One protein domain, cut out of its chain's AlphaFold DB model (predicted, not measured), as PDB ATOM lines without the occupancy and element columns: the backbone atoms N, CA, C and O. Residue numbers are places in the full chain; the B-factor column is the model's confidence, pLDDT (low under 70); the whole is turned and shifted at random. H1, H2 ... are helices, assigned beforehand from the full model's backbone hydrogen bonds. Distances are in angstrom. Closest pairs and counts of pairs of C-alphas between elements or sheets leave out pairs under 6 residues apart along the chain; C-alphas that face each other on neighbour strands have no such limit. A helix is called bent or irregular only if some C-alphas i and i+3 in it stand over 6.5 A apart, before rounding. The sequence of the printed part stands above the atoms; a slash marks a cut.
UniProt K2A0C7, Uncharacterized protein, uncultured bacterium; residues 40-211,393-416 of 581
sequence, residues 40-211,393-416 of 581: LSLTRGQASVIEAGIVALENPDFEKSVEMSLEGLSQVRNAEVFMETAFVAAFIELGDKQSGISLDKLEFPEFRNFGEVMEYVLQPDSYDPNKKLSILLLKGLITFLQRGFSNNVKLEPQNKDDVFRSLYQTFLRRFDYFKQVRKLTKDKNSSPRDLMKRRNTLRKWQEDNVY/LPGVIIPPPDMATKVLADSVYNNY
ATOM      1  N   LEU A  40     -36.990  54.185  45.108       53.12
ATOM      2  CA  LEU A  40     -37.958  53.149  45.463       53.12
ATOM      3  C   LEU A  40     -37.339  51.735  45.459       53.12
ATOM      4  O   LEU A  40     -38.054  50.788  45.800       53.12
ATOM      5  N   SER A  41     -36.058  51.554  45.112       73.12
ATOM      6  CA  SER A  41     -35.393  50.251  45.156       73.12
ATOM      7  C   SER A  41     -34.839  49.913  46.544       73.12
ATOM      8  O   SER A  41     -35.135  48.826  47.015       73.12
ATOM      9  N   LEU A  42     -34.151  50.802  47.266       83.62
ATOM     10  CA  LEU A  42     -33.408  50.426  48.482       83.62
ATOM     11  C   LEU A  42     -34.291  49.989  49.668       83.62
ATOM     12  O   LEU A  42     -35.492  50.290  49.743       83.62
ATOM     13  N   THR A  43     -33.679  49.246  50.595       84.62
ATOM     14  CA  THR A  43     -34.250  48.966  51.924       84.62
ATOM     15  C   THR A  43     -33.948  50.111  52.906       84.62
ATOM     16  O   THR A  43     -33.068  50.935  52.637       84.62
ATOM     17  N   ARG A  44     -34.656  50.202  54.046       84.81
ATOM     18  CA  ARG A  44     -34.398  51.283  55.021       84.81
ATOM     19  C   ARG A  44     -33.006  51.147  55.638       84.81
ATOM     20  O   ARG A  44     -32.311  52.152  55.785       84.81
ATOM     21  N   GLY A  45     -32.586  49.914  55.939       82.38
ATOM     22  CA  GLY A  45     -31.239  49.627  56.439       82.38
ATOM     23  C   GLY A  45     -30.156  50.099  55.465       82.38
ATOM     24  O   GLY A  45     -29.244  50.827  55.853       82.38
ATOM     25  N   GLN A  46     -30.306  49.787  54.174       86.19
ATOM     26  CA  GLN A  46     -29.364  50.205  53.128       86.19
ATOM     27  C   GLN A  46     -29.293  51.728  52.964       86.19
ATOM     28  O   GLN A  46     -28.199  52.279  52.830       86.19
ATOM     29  N   ALA A  47     -30.436  52.417  53.005       88.00
ATOM     30  CA  ALA A  47     -30.479  53.874  52.909       88.00
ATOM     31  C   ALA A  47     -29.746  54.547  54.083       88.00
ATOM     32  O   ALA A  47     -28.926  55.438  53.865       88.00
ATOM     33  N   SER A  48     -29.973  54.072  55.315       86.81
ATOM     34  CA  SER A  48     -29.276  54.581  56.505       86.81
ATOM     35  C   SER A  48     -27.761  54.338  56.441       86.81
ATOM     36  O   SER A  48     -26.974  55.201  56.828       86.81
ATOM     37  N   VAL A  49     -27.339  53.190  55.899       87.81
ATOM     38  CA  VAL A  49     -25.922  52.874  55.667       87.81
ATOM     39  C   VAL A  49     -25.290  53.814  54.637       87.81
ATOM     40  O   VAL A  49     -24.190  54.313  54.873       87.81
ATOM     41  N   ILE A  50     -25.975  54.109  53.527       88.88
ATOM     42  CA  ILE A  50     -25.490  55.079  52.531       88.88
ATOM     43  C   ILE A  50     -25.345  56.471  53.142       88.88
ATOM     44  O   ILE A  50     -24.307  57.102  52.955       88.88
ATOM     45  N   GLU A  51     -26.348  56.940  53.884       91.19
ATOM     46  CA  GLU A  51     -26.321  58.265  54.510       91.19
ATOM     47  C   GLU A  51     -25.123  58.412  55.457       91.19
ATOM     48  O   GLU A  51     -24.315  59.328  55.291       91.19
ATOM     49  N   ALA A  52     -24.940  57.461  56.380       89.44
ATOM     50  CA  ALA A  52     -23.795  57.450  57.289       89.44
ATOM     51  C   ALA A  52     -22.456  57.356  56.532       89.44
ATOM     52  O   ALA A  52     -21.485  58.035  56.871       89.44
ATOM     53  N   GLY A  53     -22.411  56.549  55.470       89.44
ATOM     54  CA  GLY A  53     -21.246  56.385  54.610       89.44
ATOM     55  C   GLY A  53     -20.814  57.661  53.893       89.44
ATOM     56  O   GLY A  53     -19.625  57.977  53.875       89.44
ATOM     57  N   ILE A  54     -21.765  58.416  53.334       91.56
ATOM     58  CA  ILE A  54     -21.501  59.700  52.669       91.56
ATOM     59  C   ILE A  54     -20.895  60.688  53.665       91.56
ATOM     60  O   ILE A  54     -19.833  61.252  53.395       91.56
ATOM     61  N   VAL A  55     -21.512  60.836  54.840       92.00
ATOM     62  CA  VAL A  55     -21.011  61.739  55.886       92.00
ATOM     63  C   VAL A  55     -19.593  61.337  56.310       92.00
ATOM     64  O   VAL A  55     -18.707  62.187  56.396       92.00
ATOM     65  N   ALA A  56     -19.337  60.038  56.485       91.00
ATOM     66  CA  ALA A  56     -18.015  59.525  56.837       91.00
ATOM     67  C   ALA A  56     -16.971  59.638  55.709       91.00
ATOM     68  O   ALA A  56     -15.767  59.675  55.970       91.00
ATOM     69  N   LEU A  57     -17.386  59.679  54.439       90.12
ATOM     70  CA  LEU A  57     -16.485  59.971  53.322       90.12
ATOM     71  C   LEU A  57     -16.059  61.444  53.322       90.12
ATOM     72  O   LEU A  57     -14.883  61.738  53.081       90.12
ATOM     73  N   GLU A  58     -16.995  62.341  53.621       92.44
ATOM     74  CA  GLU A  58     -16.812  63.797  53.614       92.44
ATOM     75  C   GLU A  58     -16.077  64.315  54.852       92.44
ATOM     76  O   GLU A  58     -15.335  65.291  54.757       92.44
ATOM     77  N   ASN A  59     -16.210  63.622  55.984       92.62
ATOM     78  CA  ASN A  59     -15.537  63.949  57.231       92.62
ATOM     79  C   ASN A  59     -14.521  62.855  57.626       92.62
ATOM     80  O   ASN A  59     -14.919  61.793  58.105       92.62
ATOM     81  N   PRO A  60     -13.202  63.094  57.470       86.38
ATOM     82  CA  PRO A  60     -12.163  62.139  57.866       86.38
ATOM     83  C   PRO A  60     -12.117  61.805  59.363       86.38
ATOM     84  O   PRO A  60     -11.549  60.775  59.708       86.38
ATOM     85  N   ASP A  61     -12.680  62.670  60.211       91.12
ATOM     86  CA  ASP A  61     -12.767  62.527  61.668       91.12
ATOM     87  C   ASP A  61     -14.236  62.334  62.106       91.12
ATOM     88  O   ASP A  61     -14.652  62.812  63.165       91.12
ATOM     89  N   PHE A  62     -15.057  61.697  61.260       92.69
ATOM     90  CA  PHE A  62     -16.492  61.496  61.489       92.69
ATOM     91  C   PHE A  62     -16.796  60.966  62.889       92.69
ATOM     92  O   PHE A  62     -17.644  61.524  63.582       92.69
ATOM     93  N   GLU A  63     -16.043  59.974  63.352       91.12
ATOM     94  CA  GLU A  63     -16.218  59.364  64.665       91.12
ATOM     95  C   GLU A  63     -16.052  60.349  65.831       91.12
ATOM     96  O   GLU A  63     -16.677  60.184  66.872       91.12
ATOM     97  N   LYS A  64     -15.265  61.419  65.660       90.94
ATOM     98  CA  LYS A  64     -15.078  62.460  66.687       90.94
ATOM     99  C   LYS A  64     -16.227  63.465  66.733       90.94
ATOM    100  O   LYS A  64     -16.332  64.217  67.695       90.94
ATOM    101  N   SER A  65     -17.035  63.523  65.675       91.38
ATOM    102  CA  SER A  65     -18.195  64.418  65.574       91.38
ATOM    103  C   SER A  65     -19.501  63.775  66.035       91.38
ATOM    104  O   SER A  65     -20.494  64.478  66.214       91.38
ATOM    105  N   VAL A  66     -19.500  62.454  66.210       92.06
ATOM    106  CA  VAL A  66     -20.672  61.690  66.622       92.06
ATOM    107  C   VAL A  66     -20.868  61.802  68.134       92.06
ATOM    108  O   VAL A  66     -19.912  61.791  68.908       92.06
ATOM    109  N   GLU A  67     -22.125  61.928  68.558       93.44
ATOM    110  CA  GLU A  67     -22.491  61.952  69.972       93.44
ATOM    111  C   GLU A  67     -22.166  60.612  70.654       93.44
ATOM    112  O   GLU A  67     -22.384  59.540  70.088       93.44
ATOM    113  N   MET A  68     -21.695  60.670  71.903       94.06
ATOM    114  CA  MET A  68     -21.445  59.500  72.753       94.06
ATOM    115  C   MET A  68     -22.762  58.888  73.257       94.06
ATOM    116  O   MET A  68     -23.098  58.950  74.437       94.06
ATOM    117  N   SER A  69     -23.529  58.311  72.333       94.88
ATOM    118  CA  SER A  69     -24.843  57.708  72.562       94.88
ATOM    119  C   SER A  69     -25.005  56.413  71.754       94.88
ATOM    120  O   SER A  69     -24.225  56.124  70.847       94.88
ATOM    121  N   LEU A  70     -26.034  55.613  72.056       91.94
ATOM    122  CA  LEU A  70     -26.353  54.408  71.270       91.94
ATOM    123  C   LEU A  70     -26.748  54.730  69.824       91.94
ATOM    124  O   LEU A  70     -26.450  53.956  68.914       91.94
ATOM    125  N   GLU A  71     -27.396  55.872  69.601       92.81
ATOM    126  CA  GLU A  71     -27.704  56.344  68.253       92.81
ATOM    127  C   GLU A  71     -26.416  56.684  67.498       92.81
ATOM    128  O   GLU A  71     -26.223  56.213  66.376       92.81
ATOM    129  N   GLY A  72     -25.496  57.407  68.144       92.81
ATOM    130  CA  GLY A  72     -24.180  57.688  67.584       92.81
ATOM    131  C   GLY A  72     -23.388  56.414  67.278       92.81
ATOM    132  O   GLY A  72     -22.866  56.243  66.175       92.81
ATOM    133  N   LEU A  73     -23.395  55.453  68.202       92.44
ATOM    134  CA  LEU A  73     -22.791  54.137  68.000       92.44
ATOM    135  C   LEU A  73     -23.367  53.431  66.758       92.44
ATOM    136  O   LEU A  73     -22.617  52.914  65.927       92.44
ATOM    137  N   SER A  74     -24.691  53.476  66.577       91.00
ATOM    138  CA  SER A  74     -25.348  52.919  65.391       91.00
ATOM    139  C   SER A  74     -24.964  53.643  64.096       91.00
ATOM    140  O   SER A  74     -24.836  52.990  63.057       91.00
ATOM    141  N   GLN A  75     -24.777  54.967  64.124       92.75
ATOM    142  CA  GLN A  75     -24.325  55.737  62.960       92.75
ATOM    143  C   GLN A  75     -22.899  55.347  62.551       92.75
ATOM    144  O   GLN A  75     -22.639  55.115  61.368       92.75
ATOM    145  N   VAL A  76     -21.986  55.206  63.519       92.38
ATOM    146  CA  VAL A  76     -20.602  54.777  63.257       92.38
ATOM    147  C   VAL A  76     -20.560  53.359  62.690       92.38
ATOM    148  O   VAL A  76     -19.868  53.129  61.695       92.38
ATOM    149  N   ARG A  77     -21.356  52.432  63.238       91.00
ATOM    150  CA  ARG A  77     -21.516  51.081  62.674       91.00
ATOM    151  C   ARG A  77     -21.994  51.133  61.225       91.00
ATOM    152  O   ARG A  77     -21.459  50.436  60.367       91.00
ATOM    153  N   ASN A  78     -23.000  51.952  60.923       90.94
ATOM    154  CA  ASN A  78     -23.534  52.061  59.566       90.94
ATOM    155  C   ASN A  78     -22.489  52.611  58.584       90.94
ATOM    156  O   ASN A  78     -22.338  52.072  57.487       90.94
ATOM    157  N   ALA A  79     -21.702  53.606  58.995       91.81
ATOM    158  CA  ALA A  79     -20.576  54.095  58.205       91.81
ATOM    159  C   ALA A  79     -19.506  53.010  57.980       91.81
ATOM    160  O   ALA A  79     -18.978  52.884  56.875       91.81
ATOM    161  N   GLU A  80     -19.203  52.189  58.987       90.56
ATOM    162  CA  GLU A  80     -18.266  51.073  58.844       90.56
ATOM    163  C   GLU A  80     -18.732  50.067  57.780       90.56
ATOM    164  O   GLU A  80     -17.963  49.717  56.878       90.56
ATOM    165  N   VAL A  81     -19.999  49.648  57.843       86.50
ATOM    166  CA  VAL A  81     -20.610  48.719  56.878       86.50
ATOM    167  C   VAL A  81     -20.593  49.285  55.460       86.50
ATOM    168  O   VAL A  81     -20.338  48.553  54.496       86.50
ATOM    169  N   PHE A  82     -20.814  50.592  55.310       91.38
ATOM    170  CA  PHE A  82     -20.661  51.262  54.024       91.38
ATOM    171  C   PHE A  82     -19.223  51.149  53.501       91.38
ATOM    172  O   PHE A  82     -19.020  50.736  52.359       91.38
ATOM    173  N   MET A  83     -18.215  51.476  54.325       91.31
ATOM    174  CA  MET A  83     -16.801  51.426  53.919       91.31
ATOM    175  C   MET A  83     -16.380  50.015  53.509       91.31
ATOM    176  O   MET A  83     -15.612  49.829  52.563       91.31
ATOM    177  N   GLU A  84     -16.911  49.013  54.198       85.00
ATOM    178  CA  GLU A  84     -16.680  47.613  53.890       85.00
ATOM    179  C   GLU A  84     -17.330  47.187  52.569       85.00
ATOM    180  O   GLU A  84     -16.661  46.609  51.708       85.00
ATOM    181  N   THR A  85     -18.593  47.558  52.356       85.69
ATOM    182  CA  THR A  85     -19.291  47.330  51.084       85.69
ATOM    183  C   THR A  85     -18.537  48.003  49.930       85.69
ATOM    184  O   THR A  85     -18.319  47.397  48.879       85.69
ATOM    185  N   ALA A  86     -18.083  49.242  50.134       88.19
ATOM    186  CA  ALA A  86     -17.315  50.003  49.158       88.19
ATOM    187  C   ALA A  86     -15.981  49.337  48.820       88.19
ATOM    188  O   ALA A  86     -15.605  49.265  47.647       88.19
ATOM    189  N   PHE A  87     -15.276  48.828  49.831       85.31
ATOM    190  CA  PHE A  87     -14.043  48.079  49.639       85.31
ATOM    191  C   PHE A  87     -14.283  46.836  48.776       85.31
ATOM    192  O   PHE A  87     -13.569  46.633  47.795       85.31
ATOM    193  N   VAL A  88     -15.312  46.045  49.097       80.12
ATOM    194  CA  VAL A  88     -15.677  44.842  48.338       80.12
ATOM    195  C   VAL A  88     -16.013  45.189  46.886       80.12
ATOM    196  O   VAL A  88     -15.474  44.571  45.967       80.12
ATOM    197  N   ALA A  89     -16.835  46.215  46.665       83.31
ATOM    198  CA  ALA A  89     -17.209  46.656  45.325       83.31
ATOM    199  C   ALA A  89     -15.996  47.142  44.512       83.31
ATOM    200  O   ALA A  89     -15.845  46.807  43.338       83.31
ATOM    201  N   ALA A  90     -15.094  47.899  45.140       81.12
ATOM    202  CA  ALA A  90     -13.870  48.355  44.497       81.12
ATOM    203  C   ALA A  90     -12.898  47.197  44.214       81.12
ATOM    204  O   ALA A  90     -12.202  47.219  43.198       81.12
ATOM    205  N   PHE A  91     -12.856  46.177  45.075       75.75
ATOM    206  CA  PHE A  91     -12.028  44.993  44.862       75.75
ATOM    207  C   PHE A  91     -12.509  44.165  43.669       75.75
ATOM    208  O   PHE A  91     -11.674  43.753  42.862       75.75
ATOM    209  N   ILE A  92     -13.829  43.969  43.527       73.44
ATOM    210  CA  ILE A  92     -14.429  43.308  42.356       73.44
ATOM    211  C   ILE A  92     -13.907  43.977  41.074       73.44
ATOM    212  O   ILE A  92     -13.293  43.314  40.245       73.44
ATOM    213  N   GLU A  93     -13.996  45.306  40.977       73.88
ATOM    214  CA  GLU A  93     -13.511  46.035  39.797       73.88
ATOM    215  C   GLU A  93     -11.985  46.020  39.607       73.88
ATOM    216  O   GLU A  93     -11.496  46.053  38.475       73.88
ATOM    217  N   LEU A  94     -11.194  46.013  40.685       66.38
ATOM    218  CA  LEU A  94      -9.732  45.953  40.571       66.38
ATOM    219  C   LEU A  94      -9.246  44.602  40.048       66.38
ATOM    220  O   LEU A  94      -8.299  44.567  39.257       66.38
ATOM    221  N   GLY A  95      -9.905  43.515  40.454       62.38
ATOM    222  CA  GLY A  95      -9.696  42.186  39.886       62.38
ATOM    223  C   GLY A  95      -9.974  42.126  38.378       62.38
ATOM    224  O   GLY A  95      -9.431  41.268  37.679       62.38
ATOM    225  N   ASP A  96     -10.745  43.088  37.865       58.44
ATOM    226  CA  ASP A  96     -11.339  43.041  36.537       58.44
ATOM    227  C   ASP A  96     -10.605  43.789  35.428       58.44
ATOM    228  O   ASP A  96     -10.922  43.595  34.251       58.44
ATOM    229  N   LYS A  97      -9.543  44.548  35.729       62.84
ATOM    230  CA  LYS A  97      -8.688  45.104  34.658       62.84
ATOM    231  C   LYS A  97      -8.115  44.017  33.735       62.84
ATOM    232  O   LYS A  97      -7.748  44.321  32.604       62.84
ATOM    233  N   GLN A  98      -8.049  42.768  34.202       59.69
ATOM    234  CA  GLN A  98      -7.639  41.604  33.413       59.69
ATOM    235  C   GLN A  98      -8.815  40.761  32.883       59.69
ATOM    236  O   GLN A  98      -8.630  40.041  31.905       59.69
ATOM    237  N   SER A  99     -10.005  40.832  33.492       67.31
ATOM    238  CA  SER A  99     -11.169  39.994  33.144       67.31
ATOM    239  C   SER A  99     -12.170  40.688  32.201       67.31
ATOM    240  O   SER A  99     -12.939  40.005  31.528       67.31
ATOM    241  N   GLY A 100     -12.172  42.029  32.147       78.19
ATOM    242  CA  GLY A 100     -13.124  42.835  31.373       78.19
ATOM    243  C   GLY A 100     -14.513  43.000  32.013       78.19
ATOM    244  O   GLY A 100     -15.420  43.535  31.366       78.19
ATOM    245  N   ILE A 101     -14.701  42.547  33.254       79.62
ATOM    246  CA  ILE A 101     -15.954  42.706  34.006       79.62
ATOM    247  C   ILE A 101     -16.036  44.136  34.584       79.62
ATOM    248  O   ILE A 101     -15.041  44.822  34.803       79.62
ATOM    249  N   SER A 102     -17.250  44.652  34.730       84.06
ATOM    250  CA  SER A 102     -17.534  45.978  35.269       84.06
ATOM    251  C   SER A 102     -18.886  45.932  35.960       84.06
ATOM    252  O   SER A 102     -19.887  45.655  35.302       84.06
ATOM    253  N   LEU A 103     -18.944  46.280  37.249       83.31
ATOM    254  CA  LEU A 103     -20.205  46.326  38.003       83.31
ATOM    255  C   LEU A 103     -21.273  47.163  37.282       83.31
ATOM    256  O   LEU A 103     -22.415  46.730  37.164       83.31
ATOM    257  N   ASP A 104     -20.883  48.300  36.700       86.25
ATOM    258  CA  ASP A 104     -21.786  49.189  35.955       86.25
ATOM    259  C   ASP A 104     -22.365  48.559  34.670       86.25
ATOM    260  O   ASP A 104     -23.423  48.979  34.212       86.25
ATOM    261  N   LYS A 105     -21.698  47.544  34.098       87.94
ATOM    262  CA  LYS A 105     -22.102  46.851  32.858       87.94
ATOM    263  C   LYS A 105     -22.819  45.526  33.107       87.94
ATOM    264  O   LYS A 105     -23.293  44.901  32.163       87.94
ATOM    265  N   LEU A 106     -22.858  45.060  34.353       87.19
ATOM    266  CA  LEU A 106     -23.664  43.907  34.715       87.19
ATOM    267  C   LEU A 106     -25.137  44.314  34.676       87.19
ATOM    268  O   LEU A 106     -25.584  45.223  35.386       87.19
ATOM    269  N   GLU A 107     -25.872  43.618  33.823       87.44
ATOM    270  CA  GLU A 107     -27.301  43.793  33.616       87.44
ATOM    271  C   GLU A 107     -28.030  42.490  33.929       87.44
ATOM    272  O   GLU A 107     -27.514  41.384  33.718       87.44
ATOM    273  N   PHE A 108     -29.247  42.648  34.436       90.38
ATOM    274  CA  PHE A 108     -30.131  41.567  34.836       90.38
ATOM    275  C   PHE A 108     -31.510  41.839  34.219       90.38
ATOM    276  O   PHE A 108     -32.152  42.817  34.601       90.38
ATOM    277  N   PRO A 109     -31.955  41.041  33.231       91.88
ATOM    278  CA  PRO A 109     -33.238  41.260  32.565       91.88
ATOM    279  C   PRO A 109     -34.423  41.162  33.526       91.88
ATOM    280  O   PRO A 109     -34.385  40.422  34.506       91.88
ATOM    281  N   GLU A 110     -35.528  41.829  33.217       91.56
ATOM    282  CA  GLU A 110     -36.776  41.549  33.923       91.56
ATOM    283  C   GLU A 110     -37.308  40.168  33.522       91.56
ATOM    284  O   GLU A 110     -37.505  39.881  32.341       91.56
ATOM    285  N   PHE A 111     -37.551  39.314  34.516       91.88
ATOM    286  CA  PHE A 111     -38.147  37.994  34.327       91.88
ATOM    287  C   PHE A 111     -39.556  37.987  34.922       91.88
ATOM    288  O   PHE A 111     -39.755  38.330  36.088       91.88
ATOM    289  N   ARG A 112     -40.549  37.571  34.136       87.44
ATOM    290  CA  ARG A 112     -41.959  37.507  34.555       87.44
ATOM    291  C   ARG A 112     -42.260  36.272  35.400       87.44
ATOM    292  O   ARG A 112     -43.143  36.317  36.263       87.44
ATOM    293  N   ASN A 113     -41.542  35.184  35.137       88.38
ATOM    294  CA  ASN A 113     -41.701  33.883  35.782       88.38
ATOM    295  C   ASN A 113     -40.360  33.128  35.846       88.38
ATOM    296  O   ASN A 113     -39.365  33.532  35.242       88.38
ATOM    297  N   PHE A 114     -40.340  32.020  36.585       88.88
ATOM    298  CA  PHE A 114     -39.155  31.186  36.769       88.88
ATOM    299  C   PHE A 114     -38.719  30.470  35.476       88.88
ATOM    300  O   PHE A 114     -37.541  30.168  35.298       88.88
ATOM    301  N   GLY A 115     -39.643  30.209  34.547       91.19
ATOM    302  CA  GLY A 115     -39.322  29.627  33.241       91.19
ATOM    303  C   GLY A 115     -38.412  30.529  32.405       91.19
ATOM    304  O   GLY A 115     -37.414  30.061  31.864       91.19
ATOM    305  N   GLU A 116     -38.692  31.833  32.378       94.56
ATOM    306  CA  GLU A 116     -37.912  32.805  31.597       94.56
ATOM    307  C   GLU A 116     -36.452  32.908  32.064       94.56
ATOM    308  O   GLU A 116     -35.541  32.942  31.235       94.56
ATOM    309  N   VAL A 117     -36.194  32.898  33.380       93.12
ATOM    310  CA  VAL A 117     -34.809  32.906  33.887       93.12
ATOM    311  C   VAL A 117     -34.086  31.598  33.558       93.12
ATOM    312  O   VAL A 117     -32.900  31.620  33.232       93.12
ATOM    313  N   MET A 118     -34.792  30.461  33.587       92.69
ATOM    314  CA  MET A 118     -34.228  29.162  33.212       92.69
ATOM    315  C   MET A 118     -33.814  29.144  31.739       92.69
ATOM    316  O   MET A 118     -32.699  28.732  31.426       92.69
ATOM    317  N   GLU A 119     -34.666  29.636  30.840       94.69
ATOM    318  CA  GLU A 119     -34.335  29.777  29.417       94.69
ATOM    319  C   GLU A 119     -33.137  30.711  29.206       94.69
ATOM    320  O   GLU A 119     -32.241  30.404  28.417       94.69
ATOM    321  N   TYR A 120     -33.075  31.818  29.954       93.88
ATOM    322  CA  TYR A 120     -31.973  32.773  29.874       93.88
ATOM    323  C   TYR A 120     -30.623  32.159  30.274       93.88
ATOM    324  O   TYR A 120     -29.635  32.330  29.560       93.88
ATOM    325  N   VAL A 121     -30.558  31.404  31.379       91.56
ATOM    326  CA  VAL A 121     -29.290  30.811  31.854       91.56
ATOM    327  C   VAL A 121     -28.834  29.579  31.063       91.56
ATOM    328  O   VAL A 121     -27.688  29.144  31.233       91.56
ATOM    329  N   LEU A 122     -29.717  29.003  30.239       92.50
ATOM    330  CA  LEU A 122     -29.427  27.886  29.333       92.50
ATOM    331  C   LEU A 122     -28.892  28.339  27.968       92.50
ATOM    332  O   LEU A 122     -28.487  27.495  27.167       92.50
ATOM    333  N   GLN A 123     -28.873  29.647  27.692       89.75
ATOM    334  CA  GLN A 123     -28.240  30.175  26.486       89.75
ATOM    335  C   GLN A 123     -26.755  29.759  26.425       89.75
ATOM    336  O   GLN A 123     -26.114  29.645  27.475       89.75
ATOM    337  N   PRO A 124     -26.188  29.545  25.220       86.69
ATOM    338  CA  PRO A 124     -24.769  29.240  25.055       86.69
ATOM    339  C   PRO A 124     -23.872  30.271  25.745       86.69
ATOM    340  O   PRO A 124     -24.238  31.446  25.852       86.69
ATOM    341  N   ASP A 125     -22.684  29.833  26.167       82.12
ATOM    342  CA  ASP A 125     -21.716  30.698  26.840       82.12
ATOM    343  C   ASP A 125     -21.460  31.978  26.031       82.12
ATOM    344  O   ASP A 125     -21.165  31.949  24.834       82.12
ATOM    345  N   SER A 126     -21.579  33.123  26.704       81.38
ATOM    346  CA  SER A 126     -21.259  34.417  26.112       81.38
ATOM    347  C   SER A 126     -19.756  34.682  26.180       81.38
ATOM    348  O   SER A 126     -19.117  34.410  27.197       81.38
ATOM    349  N   TYR A 127     -19.207  35.272  25.115       86.50
ATOM    350  CA  TYR A 127     -17.857  35.842  25.128       86.50
ATOM    351  C   TYR A 127     -17.778  37.163  25.908       86.50
ATOM    352  O   TYR A 127     -16.675  37.590  26.239       86.50
ATOM    353  N   ASP A 128     -18.914  37.805  26.210       89.88
ATOM    354  CA  ASP A 128     -18.945  38.967  27.097       89.88
ATOM    355  C   ASP A 128     -18.789  38.503  28.555       89.88
ATOM    356  O   ASP A 128     -19.661  37.794  29.076       89.88
ATOM    357  N   PRO A 129     -17.695  38.891  29.236       84.38
ATOM    358  CA  PRO A 129     -17.437  38.470  30.603       84.38
ATOM    359  C   PRO A 129     -18.498  38.983  31.593       84.38
ATOM    360  O   PRO A 129     -18.770  38.298  32.581       84.38
ATOM    361  N   ASN A 130     -19.160  40.115  31.313       86.25
ATOM    362  CA  ASN A 130     -20.252  40.637  32.143       86.25
ATOM    363  C   ASN A 130     -21.487  39.749  32.024       86.25
ATOM    364  O   ASN A 130     -21.966  39.229  33.030       86.25
ATOM    365  N   LYS A 131     -21.949  39.474  30.796       89.00
ATOM    366  CA  LYS A 131     -23.056  38.532  30.569       89.00
ATOM    367  C   LYS A 131     -22.761  37.151  31.163       89.00
ATOM    368  O   LYS A 131     -23.648  36.537  31.756       89.00
ATOM    369  N   LYS A 132     -21.519  36.663  31.050       86.06
ATOM    370  CA  LYS A 132     -21.099  35.393  31.661       86.06
ATOM    371  C   LYS A 132     -21.245  35.414  33.185       86.06
ATOM    372  O   LYS A 132     -21.810  34.471  33.739       86.06
ATOM    373  N   LEU A 133     -20.779  36.469  33.858       83.25
ATOM    374  CA  LEU A 133     -20.938  36.612  35.306       83.25
ATOM    375  C   LEU A 133     -22.417  36.753  35.702       83.25
ATOM    376  O   LEU A 133     -22.851  36.040  36.603       83.25
ATOM    377  N   SER A 134     -23.217  37.564  34.999       87.31
ATOM    378  CA  SER A 134     -24.667  37.660  35.247       87.31
ATOM    379  C   SER A 134     -25.346  36.287  35.180       87.31
ATOM    380  O   SER A 134     -26.108  35.931  36.076       87.31
ATOM    381  N   ILE A 135     -25.024  35.465  34.172       87.75
ATOM    382  CA  ILE A 135     -25.547  34.093  34.059       87.75
ATOM    383  C   ILE A 135     -25.113  33.226  35.250       87.75
ATOM    384  O   ILE A 135     -25.926  32.460  35.767       87.75
ATOM    385  N   LEU A 136     -23.859  33.327  35.705       82.62
ATOM    386  CA  LEU A 136     -23.377  32.576  36.871       82.62
ATOM    387  C   LEU A 136     -24.127  32.959  38.154       82.62
ATOM    388  O   LEU A 136     -24.532  32.073  38.908       82.62
ATOM    389  N   LEU A 137     -24.376  34.251  38.370       82.94
ATOM    390  CA  LEU A 137     -25.128  34.744  39.526       82.94
ATOM    391  C   LEU A 137     -26.590  34.283  39.488       82.94
ATOM    392  O   LEU A 137     -27.103  33.769  40.483       82.94
ATOM    393  N   LEU A 138     -27.235  34.349  38.318       87.56
ATOM    394  CA  LEU A 138     -28.591  33.828  38.122       87.56
ATOM    395  C   LEU A 138     -28.664  32.307  38.352       87.56
ATOM    396  O   LEU A 138     -29.591  31.831  39.008       87.56
ATOM    397  N   LYS A 139     -27.669  31.533  37.891       84.06
ATOM    398  CA  LYS A 139     -27.546  30.093  38.203       84.06
ATOM    399  C   LYS A 139     -27.411  29.851  39.711       84.06
ATOM    400  O   LYS A 139     -27.951  28.867  40.222       84.06
ATOM    401  N   GLY A 140     -26.734  30.756  40.417       78.06
ATOM    402  CA  GLY A 140     -26.684  30.816  41.877       78.06
ATOM    403  C   GLY A 140     -28.062  30.910  42.521       78.06
ATOM    404  O   GLY A 140     -28.455  30.021  43.278       78.06
ATOM    405  N   LEU A 141     -28.831  31.936  42.146       80.06
ATOM    406  CA  LEU A 141     -30.197  32.154  42.636       80.06
ATOM    407  C   LEU A 141     -31.124  30.975  42.326       80.06
ATOM    408  O   LEU A 141     -31.888  30.542  43.189       80.06
ATOM    409  N   ILE A 142     -31.030  30.414  41.117       82.62
ATOM    410  CA  ILE A 142     -31.794  29.226  40.713       82.62
ATOM    411  C   ILE A 142     -31.468  28.047  41.628       82.62
ATOM    412  O   ILE A 142     -32.375  27.379  42.120       82.62
ATOM    413  N   THR A 143     -30.185  27.796  41.882       77.69
ATOM    414  CA  THR A 143     -29.757  26.681  42.732       77.69
ATOM    415  C   THR A 143     -30.214  26.885  44.173       77.69
ATOM    416  O   THR A 143     -30.660  25.927  44.805       77.69
ATOM    417  N   PHE A 144     -30.171  28.117  44.687       75.25
ATOM    418  CA  PHE A 144     -30.732  28.457  45.993       75.25
ATOM    419  C   PHE A 144     -32.238  28.198  46.056       75.25
ATOM    420  O   PHE A 144     -32.694  27.515  46.973       75.25
ATOM    421  N   LEU A 145     -33.010  28.633  45.057       76.31
ATOM    422  CA  LEU A 145     -34.449  28.369  44.993       76.31
ATOM    423  C   LEU A 145     -34.745  26.858  44.915       76.31
ATOM    424  O   LEU A 145     -35.617  26.340  45.617       76.31
ATOM    425  N   GLN A 146     -34.000  26.120  44.089       75.44
ATOM    426  CA  GLN A 146     -34.169  24.676  43.913       75.44
ATOM    427  C   GLN A 146     -33.816  23.897  45.187       75.44
ATOM    428  O   GLN A 146     -34.605  23.066  45.638       75.44
ATOM    429  N   ARG A 147     -32.663  24.183  45.804       70.69
ATOM    430  CA  ARG A 147     -32.231  23.521  47.045       70.69
ATOM    431  C   ARG A 147     -33.090  23.919  48.233       70.69
ATOM    432  O   ARG A 147     -33.462  23.049  49.018       70.69
ATOM    433  N   GLY A 148     -33.388  25.211  48.347       63.09
ATOM    434  CA  GLY A 148     -34.210  25.784  49.398       63.09
ATOM    435  C   GLY A 148     -35.594  25.164  49.362       63.09
ATOM    436  O   GLY A 148     -35.949  24.436  50.286       63.09
ATOM    437  N   PHE A 149     -36.334  25.370  48.270       61.50
ATOM    438  CA  PHE A 149     -37.765  25.076  48.198       61.50
ATOM    439  C   PHE A 149     -38.111  23.752  47.529       61.50
ATOM    440  O   PHE A 149     -38.934  23.008  48.055       61.50
ATOM    441  N   SER A 150     -37.487  23.426  46.393       55.12
ATOM    442  CA  SER A 150     -37.948  22.305  45.554       55.12
ATOM    443  C   SER A 150     -37.647  20.929  46.156       55.12
ATOM    444  O   SER A 150     -38.381  19.979  45.896       55.12
ATOM    445  N   ASN A 151     -36.612  20.813  46.996       53.94
ATOM    446  CA  ASN A 151     -36.294  19.563  47.698       53.94
ATOM    447  C   ASN A 151     -37.234  19.259  48.880       53.94
ATOM    448  O   ASN A 151     -37.306  18.109  49.308       53.94
ATOM    449  N   ASN A 152     -37.934  20.263  49.417       49.59
ATOM    450  CA  ASN A 152     -38.716  20.130  50.654       49.59
ATOM    451  C   ASN A 152     -40.224  20.318  50.441       49.59
ATOM    452  O   ASN A 152     -41.017  19.750  51.186       49.59
ATOM    453  N   VAL A 153     -40.627  21.047  49.397       54.94
ATOM    454  CA  VAL A 153     -42.026  21.273  49.030       54.94
ATOM    455  C   VAL A 153     -42.149  21.058  47.525       54.94
ATOM    456  O   VAL A 153     -41.432  21.685  46.743       54.94
ATOM    457  N   LYS A 154     -43.055  20.175  47.087       61.50
ATOM    458  CA  LYS A 154     -43.441  20.119  45.671       61.50
ATOM    459  C   LYS A 154     -44.170  21.419  45.346       61.50
ATOM    460  O   LYS A 154     -45.371  21.528  45.551       61.50
ATOM    461  N   LEU A 155     -43.418  22.426  44.918       66.62
ATOM    462  CA  LEU A 155     -43.995  23.689  44.503       66.62
ATOM    463  C   LEU A 155     -44.708  23.494  43.166       66.62
ATOM    464  O   LEU A 155     -44.068  23.151  42.165       66.62
ATOM    465  N   GLU A 156     -46.011  23.759  43.161       79.31
ATOM    466  CA  GLU A 156     -46.752  24.015  41.930       79.31
ATOM    467  C   GLU A 156     -46.074  25.157  41.149       79.31
ATOM    468  O   GLU A 156     -45.475  26.043  41.773       79.31
ATOM    469  N   PRO A 157     -46.132  25.166  39.804       82.19
ATOM    470  CA  PRO A 157     -45.434  26.159  38.984       82.19
ATOM    471  C   PRO A 157     -45.674  27.609  39.427       82.19
ATOM    472  O   PRO A 157     -44.717  28.355  39.609       82.19
ATOM    473  N   GLN A 158     -46.926  27.971  39.720       82.38
ATOM    474  CA  GLN A 158     -47.294  29.318  40.166       82.38
ATOM    475  C   GLN A 158     -46.609  29.719  41.485       82.38
ATOM    476  O   GLN A 158     -46.127  30.841  41.619       82.38
ATOM    477  N   ASN A 159     -46.488  28.789  42.436       82.75
ATOM    478  CA  ASN A 159     -45.834  29.066  43.714       82.75
ATOM    479  C   ASN A 159     -44.326  29.307  43.528       82.75
ATOM    480  O   ASN A 159     -43.730  30.091  44.265       82.75
ATOM    481  N   LYS A 160     -43.694  28.646  42.542       82.62
ATOM    482  CA  LYS A 160     -42.285  28.905  42.194       82.62
ATOM    483  C   LYS A 160     -42.100  30.314  41.658       82.62
ATOM    484  O   LYS A 160     -41.131  30.963  42.037       82.62
ATOM    485  N   ASP A 161     -43.018  30.773  40.814       88.94
ATOM    486  CA  ASP A 161     -42.948  32.099  40.201       88.94
ATOM    487  C   ASP A 161     -43.061  33.216  41.244       88.94
ATOM    488  O   ASP A 161     -42.275  34.162  41.214       88.94
ATOM    489  N   ASP A 162     -43.980  33.082  42.203       87.38
ATOM    490  CA  ASP A 162     -44.175  34.063  43.275       87.38
ATOM    491  C   ASP A 162     -42.935  34.194  44.176       87.38
ATOM    492  O   ASP A 162     -42.444  35.298  44.429       87.38
ATOM    493  N   VAL A 163     -42.389  33.059  44.625       84.38
ATOM    494  CA  VAL A 163     -41.188  33.030  45.472       84.38
ATOM    495  C   VAL A 163     -39.970  33.536  44.700       84.38
ATOM    496  O   VAL A 163     -39.193  34.333  45.229       84.38
ATOM    497  N   PHE A 164     -39.808  33.106  43.443       87.50
ATOM    498  CA  PHE A 164     -38.729  33.575  42.581       87.50
ATOM    499  C   PHE A 164     -38.790  35.088  42.392       87.50
ATOM    500  O   PHE A 164     -37.761  35.743  42.520       87.50
ATOM    501  N   ARG A 165     -39.976  35.662  42.154       89.94
ATOM    502  CA  ARG A 165     -40.135  37.110  41.992       89.94
ATOM    503  C   ARG A 165     -39.666  37.871  43.231       89.94
ATOM    504  O   ARG A 165     -38.907  38.822  43.081       89.94
ATOM    505  N   SER A 166     -40.058  37.437  44.432       87.69
ATOM    506  CA  SER A 166     -39.605  38.080  45.676       87.69
ATOM    507  C   SER A 166     -38.084  37.972  45.859       87.69
ATOM    508  O   SER A 166     -37.404  38.977  46.096       87.69
ATOM    509  N   LEU A 167     -37.524  36.772  45.672       86.06
ATOM    510  CA  LEU A 167     -36.080  36.531  45.758       86.06
ATOM    511  C   LEU A 167     -35.305  37.392  44.751       86.06
ATOM    512  O   LEU A 167     -34.322  38.040  45.106       86.06
ATOM    513  N   TYR A 168     -35.758  37.414  43.499       89.44
ATOM    514  CA  TYR A 168     -35.103  38.121  42.409       89.44
ATOM    515  C   TYR A 168     -35.154  39.635  42.597       89.44
ATOM    516  O   TYR A 168     -34.130  40.297  42.477       89.44
ATOM    517  N   GLN A 169     -36.305  40.187  42.985       89.94
ATOM    518  CA  GLN A 169     -36.411  41.607  43.324       89.94
ATOM    519  C   GLN A 169     -35.478  41.983  44.476       89.94
ATOM    520  O   GLN A 169     -34.856  43.038  44.443       89.94
ATOM    521  N   THR A 170     -35.354  41.119  45.484       86.88
ATOM    522  CA  THR A 170     -34.427  41.339  46.601       86.88
ATOM    523  C   THR A 170     -32.971  41.317  46.129       86.88
ATOM    524  O   THR A 170     -32.198  42.199  46.496       86.88
ATOM    525  N   PHE A 171     -32.613  40.380  45.249       86.88
ATOM    526  CA  PHE A 171     -31.293  40.333  44.623       86.88
ATOM    527  C   PHE A 171     -30.979  41.606  43.824       86.88
ATOM    528  O   PHE A 171     -29.906  42.179  44.002       86.88
ATOM    529  N   LEU A 172     -31.916  42.076  42.993       89.00
ATOM    530  CA  LEU A 172     -31.744  43.301  42.209       89.00
ATOM    531  C   LEU A 172     -31.480  44.511  43.114       89.00
ATOM    532  O   LEU A 172     -30.523  45.237  42.874       89.00
ATOM    533  N   ARG A 173     -32.229  44.659  44.216       87.75
ATOM    534  CA  ARG A 173     -31.992  45.733  45.199       87.75
ATOM    535  C   ARG A 173     -30.581  45.706  45.778       87.75
ATOM    536  O   ARG A 173     -29.930  46.742  45.855       87.75
ATOM    537  N   ARG A 174     -30.088  44.529  46.181       85.25
ATOM    538  CA  ARG A 174     -28.708  44.391  46.686       85.25
ATOM    539  C   ARG A 174     -27.689  44.778  45.630       85.25
ATOM    540  O   ARG A 174     -26.671  45.393  45.938       85.25
ATOM    541  N   PHE A 175     -27.949  44.380  44.395       85.44
ATOM    542  CA  PHE A 175     -27.071  44.684  43.287       85.44
ATOM    543  C   PHE A 175     -27.029  46.192  42.990       85.44
ATOM    544  O   PHE A 175     -25.945  46.756  42.829       85.44
ATOM    545  N   ASP A 176     -28.180  46.862  43.025       87.50
ATOM    546  CA  ASP A 176     -28.280  48.317  42.896       87.50
ATOM    547  C   ASP A 176     -27.591  49.039  44.060       87.50
ATOM    548  O   ASP A 176     -26.838  49.987  43.832       87.50
ATOM    549  N   TYR A 177     -27.748  48.548  45.291       86.75
ATOM    550  CA  TYR A 177     -27.018  49.046  46.458       86.75
ATOM    551  C   TYR A 177     -25.493  48.989  46.247       86.75
ATOM    552  O   TYR A 177     -24.803  49.993  46.433       86.75
ATOM    553  N   PHE A 178     -24.953  47.864  45.759       86.00
ATOM    554  CA  PHE A 178     -23.525  47.757  45.427       86.00
ATOM    555  C   PHE A 178     -23.082  48.767  44.363       86.00
ATOM    556  O   PHE A 178     -22.027  49.392  44.514       86.00
ATOM    557  N   LYS A 179     -23.873  48.946  43.295       86.81
ATOM    558  CA  LYS A 179     -23.596  49.942  42.248       86.81
ATOM    559  C   LYS A 179     -23.548  51.357  42.823       86.81
ATOM    560  O   LYS A 179     -22.618  52.105  42.527       86.81
ATOM    561  N   GLN A 180     -24.507  51.713  43.674       89.06
ATOM    562  CA  GLN A 180     -24.583  53.037  44.290       89.06
ATOM    563  C   GLN A 180     -23.391  53.324  45.199       89.06
ATOM    564  O   GLN A 180     -22.707  54.332  45.012       89.06
ATOM    565  N   VAL A 181     -23.079  52.410  46.121       88.94
ATOM    566  CA  VAL A 181     -21.903  52.528  46.996       88.94
ATOM    567  C   VAL A 181     -20.630  52.665  46.158       88.94
ATOM    568  O   VAL A 181     -19.755  53.492  46.443       88.94
ATOM    569  N   ARG A 182     -20.519  51.895  45.068       87.81
ATOM    570  CA  ARG A 182     -19.350  51.976  44.198       87.81
ATOM    571  C   ARG A 182     -19.240  53.317  43.480       87.81
ATOM    572  O   ARG A 182     -18.149  53.885  43.451       87.81
ATOM    573  N   LYS A 183     -20.338  53.821  42.923       88.81
ATOM    574  CA  LYS A 183     -20.387  55.126  42.257       88.81
ATOM    575  C   LYS A 183     -19.940  56.240  43.209       88.81
ATOM    576  O   LYS A 183     -18.969  56.929  42.914       88.81
ATOM    577  N   LEU A 184     -20.542  56.307  44.398       87.62
ATOM    578  CA  LEU A 184     -20.216  57.307  45.421       87.62
ATOM    579  C   LEU A 184     -18.726  57.299  45.796       87.62
ATOM    580  O   LEU A 184     -18.100  58.344  45.954       87.62
ATOM    581  N   THR A 185     -18.122  56.115  45.907       88.25
ATOM    582  CA  THR A 185     -16.701  55.999  46.275       88.25
ATOM    583  C   THR A 185     -15.739  56.284  45.120       88.25
ATOM    584  O   THR A 185     -14.634  56.777  45.371       88.25
ATOM    585  N   LYS A 186     -16.137  56.019  43.863       85.25
ATOM    586  CA  LYS A 186     -15.391  56.450  42.663       85.25
ATOM    587  C   LYS A 186     -15.319  57.968  42.591       85.25
ATOM    588  O   LYS A 186     -14.228  58.502  42.412       85.25
ATOM    589  N   ASP A 187     -16.451  58.639  42.786       80.31
ATOM    590  CA  ASP A 187     -16.557  60.096  42.668       80.31
ATOM    591  C   ASP A 187     -15.668  60.814  43.698       80.31
ATOM    592  O   ASP A 187     -15.084  61.860  43.423       80.31
ATOM    593  N   LYS A 188     -15.462  60.191  44.865       84.56
ATOM    594  CA  LYS A 188     -14.568  60.685  45.923       84.56
ATOM    595  C   LYS A 188     -13.115  60.178  45.806       84.56
ATOM    596  O   LYS A 188     -12.347  60.344  46.751       84.56
ATOM    597  N   ASN A 189     -12.719  59.542  44.694       83.81
ATOM    598  CA  ASN A 189     -11.368  59.001  44.437       83.81
ATOM    599  C   ASN A 189     -10.783  58.140  45.578       83.81
ATOM    600  O   ASN A 189      -9.569  58.095  45.782       83.81
ATOM    601  N   SER A 190     -11.632  57.444  46.337       84.62
ATOM    602  CA  SER A 190     -11.179  56.654  47.484       84.62
ATOM    603  C   SER A 190     -10.553  55.341  47.015       84.62
ATOM    604  O   SER A 190     -11.212  54.526  46.363       84.62
ATOM    605  N   SER A 191      -9.276  55.111  47.336       85.81
ATOM    606  CA  SER A 191      -8.640  53.829  47.029       85.81
ATOM    607  C   SER A 191      -9.147  52.734  47.981       85.81
ATOM    608  O   SER A 191      -9.528  53.032  49.117       85.81
ATOM    609  N   PRO A 192      -9.095  51.442  47.604       84.38
ATOM    610  CA  PRO A 192      -9.464  50.357  48.521       84.38
ATOM    611  C   PRO A 192      -8.660  50.349  49.823       84.38
ATOM    612  O   PRO A 192      -9.177  49.973  50.872       84.38
ATOM    613  N   ARG A 193      -7.403  50.807  49.780       85.19
ATOM    614  CA  ARG A 193      -6.567  50.946  50.977       85.19
ATOM    615  C   ARG A 193      -7.098  52.032  51.913       85.19
ATOM    616  O   ARG A 193      -7.070  51.836  53.126       85.19
ATOM    617  N   ASP A 194      -7.584  53.144  51.366       88.19
ATOM    618  CA  ASP A 194      -8.158  54.237  52.157       88.19
ATOM    619  C   ASP A 194      -9.473  53.813  52.810       88.19
ATOM    620  O   ASP A 194      -9.660  54.045  54.002       88.19
ATOM    621  N   LEU A 195     -10.338  53.119  52.059       88.62
ATOM    622  CA  LEU A 195     -11.595  52.565  52.572       88.62
ATOM    623  C   LEU A 195     -11.342  51.596  53.732       88.62
ATOM    624  O   LEU A 195     -11.938  51.739  54.796       88.62
ATOM    625  N   MET A 196     -10.389  50.671  53.572       87.31
ATOM    626  CA  MET A 196     -10.006  49.731  54.631       87.31
ATOM    627  C   MET A 196      -9.444  50.448  55.867       87.31
ATOM    628  O   MET A 196      -9.782  50.105  56.998       87.31
ATOM    629  N   LYS A 197      -8.599  51.470  55.670       89.06
ATOM    630  CA  LYS A 197      -8.056  52.262  56.780       89.06
ATOM    631  C   LYS A 197      -9.173  52.960  57.559       89.06
ATOM    632  O   LYS A 197      -9.193  52.850  58.780       89.06
ATOM    633  N   ARG A 198     -10.100  53.638  56.869       91.12
ATOM    634  CA  ARG A 198     -11.245  54.311  57.505       91.12
ATOM    635  C   ARG A 198     -12.130  53.319  58.247       91.12
ATOM    636  O   ARG A 198     -12.457  53.549  59.404       91.12
ATOM    637  N   ARG A 199     -12.440  52.181  57.623       91.12
ATOM    638  CA  ARG A 199     -13.198  51.092  58.246       91.12
ATOM    639  C   ARG A 199     -12.574  50.658  59.577       91.12
ATOM    640  O   ARG A 199     -13.275  50.564  60.577       91.12
ATOM    641  N   ASN A 200     -11.258  50.449  59.609       90.38
ATOM    642  CA  ASN A 200     -10.548  50.057  60.830       90.38
ATOM    643  C   ASN A 200     -10.548  51.158  61.901       90.38
ATOM    644  O   ASN A 200     -10.627  50.842  63.083       90.38
ATOM    645  N   THR A 201     -10.491  52.433  61.505       93.31
ATOM    646  CA  THR A 201     -10.651  53.561  62.435       93.31
ATOM    647  C   THR A 201     -12.037  53.557  63.082       93.31
ATOM    648  O   THR A 201     -12.126  53.624  64.304       93.31
ATOM    649  N   LEU A 202     -13.105  53.410  62.290       93.81
ATOM    650  CA  LEU A 202     -14.482  53.364  62.799       93.81
ATOM    651  C   LEU A 202     -14.714  52.153  63.712       93.81
ATOM    652  O   LEU A 202     -15.350  52.286  64.754       93.81
ATOM    653  N   ARG A 203     -14.174  50.981  63.349       91.69
ATOM    654  CA  ARG A 203     -14.230  49.772  64.186       91.69
ATOM    655  C   ARG A 203     -13.533  49.990  65.526       91.69
ATOM    656  O   ARG A 203     -14.125  49.739  66.568       91.69
ATOM    657  N   LYS A 204     -12.306  50.516  65.500       92.19
ATOM    658  CA  LYS A 204     -11.554  50.807  66.723       92.19
ATOM    659  C   LYS A 204     -12.290  51.805  67.618       92.19
ATOM    660  O   LYS A 204     -12.329  51.619  68.826       92.19
ATOM    661  N   TRP A 205     -12.897  52.838  67.035       94.94
ATOM    662  CA  TRP A 205     -13.706  53.780  67.805       94.94
ATOM    663  C   TRP A 205     -14.883  53.081  68.495       94.94
ATOM    664  O   TRP A 205     -15.111  53.322  69.675       94.94
ATOM    665  N   GLN A 206     -15.599  52.185  67.809       93.88
ATOM    666  CA  GLN A 206     -16.702  51.433  68.419       93.88
ATOM    667  C   GLN A 206     -16.227  50.599  69.616       93.88
ATOM    668  O   GLN A 206     -16.841  50.662  70.679       93.88
ATOM    669  N   GLU A 207     -15.118  49.869  69.464       90.62
ATOM    670  CA  GLU A 207     -14.510  49.064  70.534       90.62
ATOM    671  C   GLU A 207     -14.085  49.925  71.735       90.62
ATOM    672  O   GLU A 207     -14.379  49.577  72.880       90.62
ATOM    673  N   ASP A 208     -13.439  51.066  71.475       92.75
ATOM    674  CA  ASP A 208     -12.915  51.956  72.515       92.75
ATOM    675  C   ASP A 208     -14.044  52.690  73.282       92.75
ATOM    676  O   ASP A 208     -13.876  53.000  74.460       92.75
ATOM    677  N   ASN A 209     -15.197  52.956  72.648       95.19
ATOM    678  CA  ASN A 209     -16.244  53.836  73.197       95.19
ATOM    679  C   ASN A 209     -17.515  53.113  73.670       95.19
ATOM    680  O   ASN A 209     -18.270  53.671  74.468       95.19
ATOM    681  N   VAL A 210     -17.774  51.872  73.232       95.25
ATOM    682  CA  VAL A 210     -19.010  51.155  73.604       95.25
ATOM    683  C   VAL A 210     -19.167  51.017  75.123       95.25
ATOM    684  O   VAL A 210     -20.269  51.210  75.631       95.25
ATOM    685  N   TYR A 211     -18.076  50.783  75.863       94.94
ATOM    686  CA  TYR A 211     -18.086  50.703  77.330       94.94
ATOM    687  C   TYR A 211     -18.560  51.996  77.999       94.94
ATOM    688  O   TYR A 211     -19.317  51.940  78.967       94.94
ATOM    689  N   LEU A 393      -7.408  34.433  54.876       40.00
ATOM    690  CA  LEU A 393      -6.597  33.235  55.126       40.00
ATOM    691  C   LEU A 393      -5.208  33.529  54.542       40.00
ATOM    692  O   LEU A 393      -5.094  33.642  53.315       40.00
ATOM    693  N   PRO A 394      -4.159  33.705  55.367       38.66
ATOM    694  CA  PRO A 394      -2.838  34.024  54.855       38.66
ATOM    695  C   PRO A 394      -2.408  32.877  53.934       38.66
ATOM    696  O   PRO A 394      -2.193  31.758  54.391       38.66
ATOM    697  N   GLY A 395      -2.352  33.135  52.623       44.31
ATOM    698  CA  GLY A 395      -1.942  32.151  51.616       44.31
ATOM    699  C   GLY A 395      -3.026  31.626  50.664       44.31
ATOM    700  O   GLY A 395      -2.670  30.906  49.733       44.31
ATOM    701  N   VAL A 396      -4.308  31.994  50.806       44.84
ATOM    702  CA  VAL A 396      -5.345  31.618  49.821       44.84
ATOM    703  C   VAL A 396      -5.578  32.768  48.841       44.84
ATOM    704  O   VAL A 396      -6.373  33.669  49.084       44.84
ATOM    705  N   ILE A 397      -4.886  32.733  47.700       52.00
ATOM    706  CA  ILE A 397      -5.191  33.613  46.564       52.00
ATOM    707  C   ILE A 397      -6.463  33.074  45.904       52.00
ATOM    708  O   ILE A 397      -6.407  32.123  45.124       52.00
ATOM    709  N   ILE A 398      -7.618  33.655  46.224       52.75
ATOM    710  CA  ILE A 398      -8.841  33.401  45.458       52.75
ATOM    711  C   ILE A 398      -8.696  34.145  44.122       52.75
ATOM    712  O   ILE A 398      -8.500  35.362  44.131       52.75
ATOM    713  N   PRO A 399      -8.747  33.459  42.967       51.59
ATOM    714  CA  PRO A 399      -8.643  34.135  41.684       51.59
ATOM    715  C   PRO A 399      -9.820  35.121  41.500       51.59
ATOM    716  O   PRO A 399     -10.953  34.779  41.843       51.59
ATOM    717  N   PRO A 400      -9.602  36.319  40.924       49.19
ATOM    718  CA  PRO A 400     -10.617  37.378  40.813       49.19
ATOM    719  C   PRO A 400     -12.009  36.987  40.261       49.19
ATOM    720  O   PRO A 400     -13.002  37.445  40.830       49.19
ATOM    721  N   PRO A 401     -12.151  36.104  39.243       48.97
ATOM    722  CA  PRO A 401     -13.471  35.696  38.738       48.97
ATOM    723  C   PRO A 401     -14.287  34.886  39.760       48.97
ATOM    724  O   PRO A 401     -15.519  34.863  39.718       48.97
ATOM    725  N   ASP A 402     -13.600  34.219  40.687       57.44
ATOM    726  CA  ASP A 402     -14.209  33.423  41.747       57.44
ATOM    727  C   ASP A 402     -14.634  34.308  42.926       57.44
ATOM    728  O   ASP A 402     -15.513  33.926  43.680       57.44
ATOM    729  N   MET A 403     -14.095  35.526  43.065       57.50
ATOM    730  CA  MET A 403     -14.464  36.430  44.158       57.50
ATOM    731  C   MET A 403     -15.764  37.191  43.902       57.50
ATOM    732  O   MET A 403     -16.588  37.254  44.804       57.50
ATOM    733  N   ALA A 404     -15.994  37.729  42.700       59.53
ATOM    734  CA  ALA A 404     -17.300  38.316  42.374       59.53
ATOM    735  C   ALA A 404     -18.404  37.257  42.507       59.53
ATOM    736  O   ALA A 404     -19.443  37.508  43.110       59.53
ATOM    737  N   THR A 405     -18.117  36.038  42.037       58.62
ATOM    738  CA  THR A 405     -18.987  34.877  42.224       58.62
ATOM    739  C   THR A 405     -19.134  34.522  43.706       58.62
ATOM    740  O   THR A 405     -20.252  34.381  44.153       58.62
ATOM    741  N   LYS A 406     -18.082  34.441  44.523       59.44
ATOM    742  CA  LYS A 406     -18.195  34.120  45.961       59.44
ATOM    743  C   LYS A 406     -18.849  35.217  46.791       59.44
ATOM    744  O   LYS A 406     -19.669  34.929  47.638       59.44
ATOM    745  N   VAL A 407     -18.582  36.490  46.552       61.25
ATOM    746  CA  VAL A 407     -19.229  37.581  47.299       61.25
ATOM    747  C   VAL A 407     -20.718  37.657  46.949       61.25
ATOM    748  O   VAL A 407     -21.581  37.677  47.830       61.25
ATOM    749  N   LEU A 408     -21.035  37.650  45.653       60.25
ATOM    750  CA  LEU A 408     -22.408  37.799  45.167       60.25
ATOM    751  C   LEU A 408     -23.189  36.478  45.150       60.25
ATOM    752  O   LEU A 408     -24.411  36.516  45.062       60.25
ATOM    753  N   ALA A 409     -22.518  35.326  45.233       49.91
ATOM    754  CA  ALA A 409     -23.143  34.010  45.308       49.91
ATOM    755  C   ALA A 409     -22.969  33.320  46.667       49.91
ATOM    756  O   ALA A 409     -23.883  32.610  47.023       49.91
ATOM    757  N   ASP A 410     -21.949  33.526  47.506       50.88
ATOM    758  CA  ASP A 410     -21.974  33.029  48.907       50.88
ATOM    759  C   ASP A 410     -22.961  33.822  49.771       50.88
ATOM    760  O   ASP A 410     -23.475  33.278  50.742       50.88
ATOM    761  N   SER A 411     -23.338  35.047  49.383       48.69
ATOM    762  CA  SER A 411     -24.562  35.685  49.908       48.69
ATOM    763  C   SER A 411     -25.829  34.884  49.562       48.69
ATOM    764  O   SER A 411     -26.815  34.946  50.284       48.69
ATOM    765  N   VAL A 412     -25.777  34.068  48.505       46.72
ATOM    766  CA  VAL A 412     -26.821  33.133  48.052       46.72
ATOM    767  C   VAL A 412     -26.563  31.690  48.547       46.72
ATOM    768  O   VAL A 412     -27.494  30.898  48.651       46.72
ATOM    769  N   TYR A 413     -25.316  31.319  48.862       41.16
ATOM    770  CA  TYR A 413     -24.852  29.935  49.042       41.16
ATOM    771  C   TYR A 413     -24.284  29.608  50.425       41.16
ATOM    772  O   TYR A 413     -24.006  28.427  50.653       41.16
ATOM    773  N   ASN A 414     -24.088  30.570  51.337       41.50
ATOM    774  CA  ASN A 414     -23.322  30.298  52.552       41.50
ATOM    775  C   ASN A 414     -23.885  29.094  53.329       41.50
ATOM    776  O   ASN A 414     -25.020  29.082  53.811       41.50
ATOM    777  N   ASN A 415     -23.037  28.066  53.429       37.75
ATOM    778  CA  ASN A 415     -23.287  26.691  53.870       37.75
ATOM    779  C   ASN A 415     -23.678  26.541  55.358       37.75
ATOM    780  O   ASN A 415     -23.649  25.434  55.894       37.75
ATOM    781  N   TYR A 416     -24.085  27.617  56.031       37.78
ATOM    782  CA  TYR A 416     -24.630  27.587  57.393       37.78
ATOM    783  C   TYR A 416     -26.161  27.541  57.434       37.78
ATOM    784  O   TYR A 416     -26.775  27.832  58.452       37.78
TER     785      TYR A 416
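What this domain is: This is residues 40 to 211 and 393 to 416 of the 581 residues of an uncharacterized protein of uncultured bacterium (UniProt K2A0C7). The longest helix, H6, bridges two groups of helices, with H3 and H7 side by side and H1 across H3 near its last end, and H4 and H5 near its first end, while H8 lies between the two groups, beside the middle of H6. H8 packs along H5, and its first end meets the last end of H3. The printed part has 196 residues with eight named helices, H1 to H8 in chain order, and no named strand: all helix. It is compact, with a radius of gyration of the C-alphas of 19.0 A and spans of 54 by 38 by 35 A.

Where its parts are: H6, residues 157 to 187, is 44.7 A long, from C-alpha 157 at (-45.434, 26.159, 38.984). H3, residues 70 to 95, measures 37.6 A; H5, residues 129 to 150, and H7, residues 192 to 211, 30.1 A each. H7 is irregular: C-alphas 208 and 211 are 7.2 A apart. H1 is residues 44 to 58, H2 62 to 65, H4 114 to 121 and H8 400 to 413, ending at C-alpha 413 (-24.852, 29.935, 49.042).

How they stand to each other: H6 touches H3 about perpendicular, at 90 degrees; the closest C-alphas, of Ala 86 and Val 181, are 5.7 A apart. H6 touches H4 at Asp 161 and Phe 114, whose C-alphas are the closest, 5.2 A. H6 and H5, a helical hairpin, only just touch, with 3 pairs of C-alphas within 8 A, the closest Phe 164 and Leu 145 at 7.2 A. H3 touches H7 at a shallow tilt of 22 degrees, opposite ways, closest at the C-alphas of Glu 80 and Arg 199, 5.1 A. H1 touches H3 about perpendicular, closest at the C-alphas of Gly 53 and Ala 79, 4.3 A. H2 is close to but not clearly touching H7. H5 touches H8 at a shallow tilt of 23 degrees, the same way, closest at the C-alphas of Gly 140 and Ala 409, 5.9 A. Every O i to N i+4 pair is within hydrogen-bond range in H1, H3, H4, H5 and H6; H7 has 15 of 16, H8 6 of 10, and H2 is too short for such a pair.

The domain as a whole: The C-alphas of Pro 124 and Tyr 211, the two farthest apart, are 56.9 A apart. Residues 212 to 392 are not printed, and C-alphas 211 and 393 lie 30.5 A apart across the cut. The link from H3 to H4, 18 residues, is long. Confidence is under 70 at residue 40 and residues 94 to 99, 148 to 155 and 393 to 416; the mean pLDDT of H8 is 54.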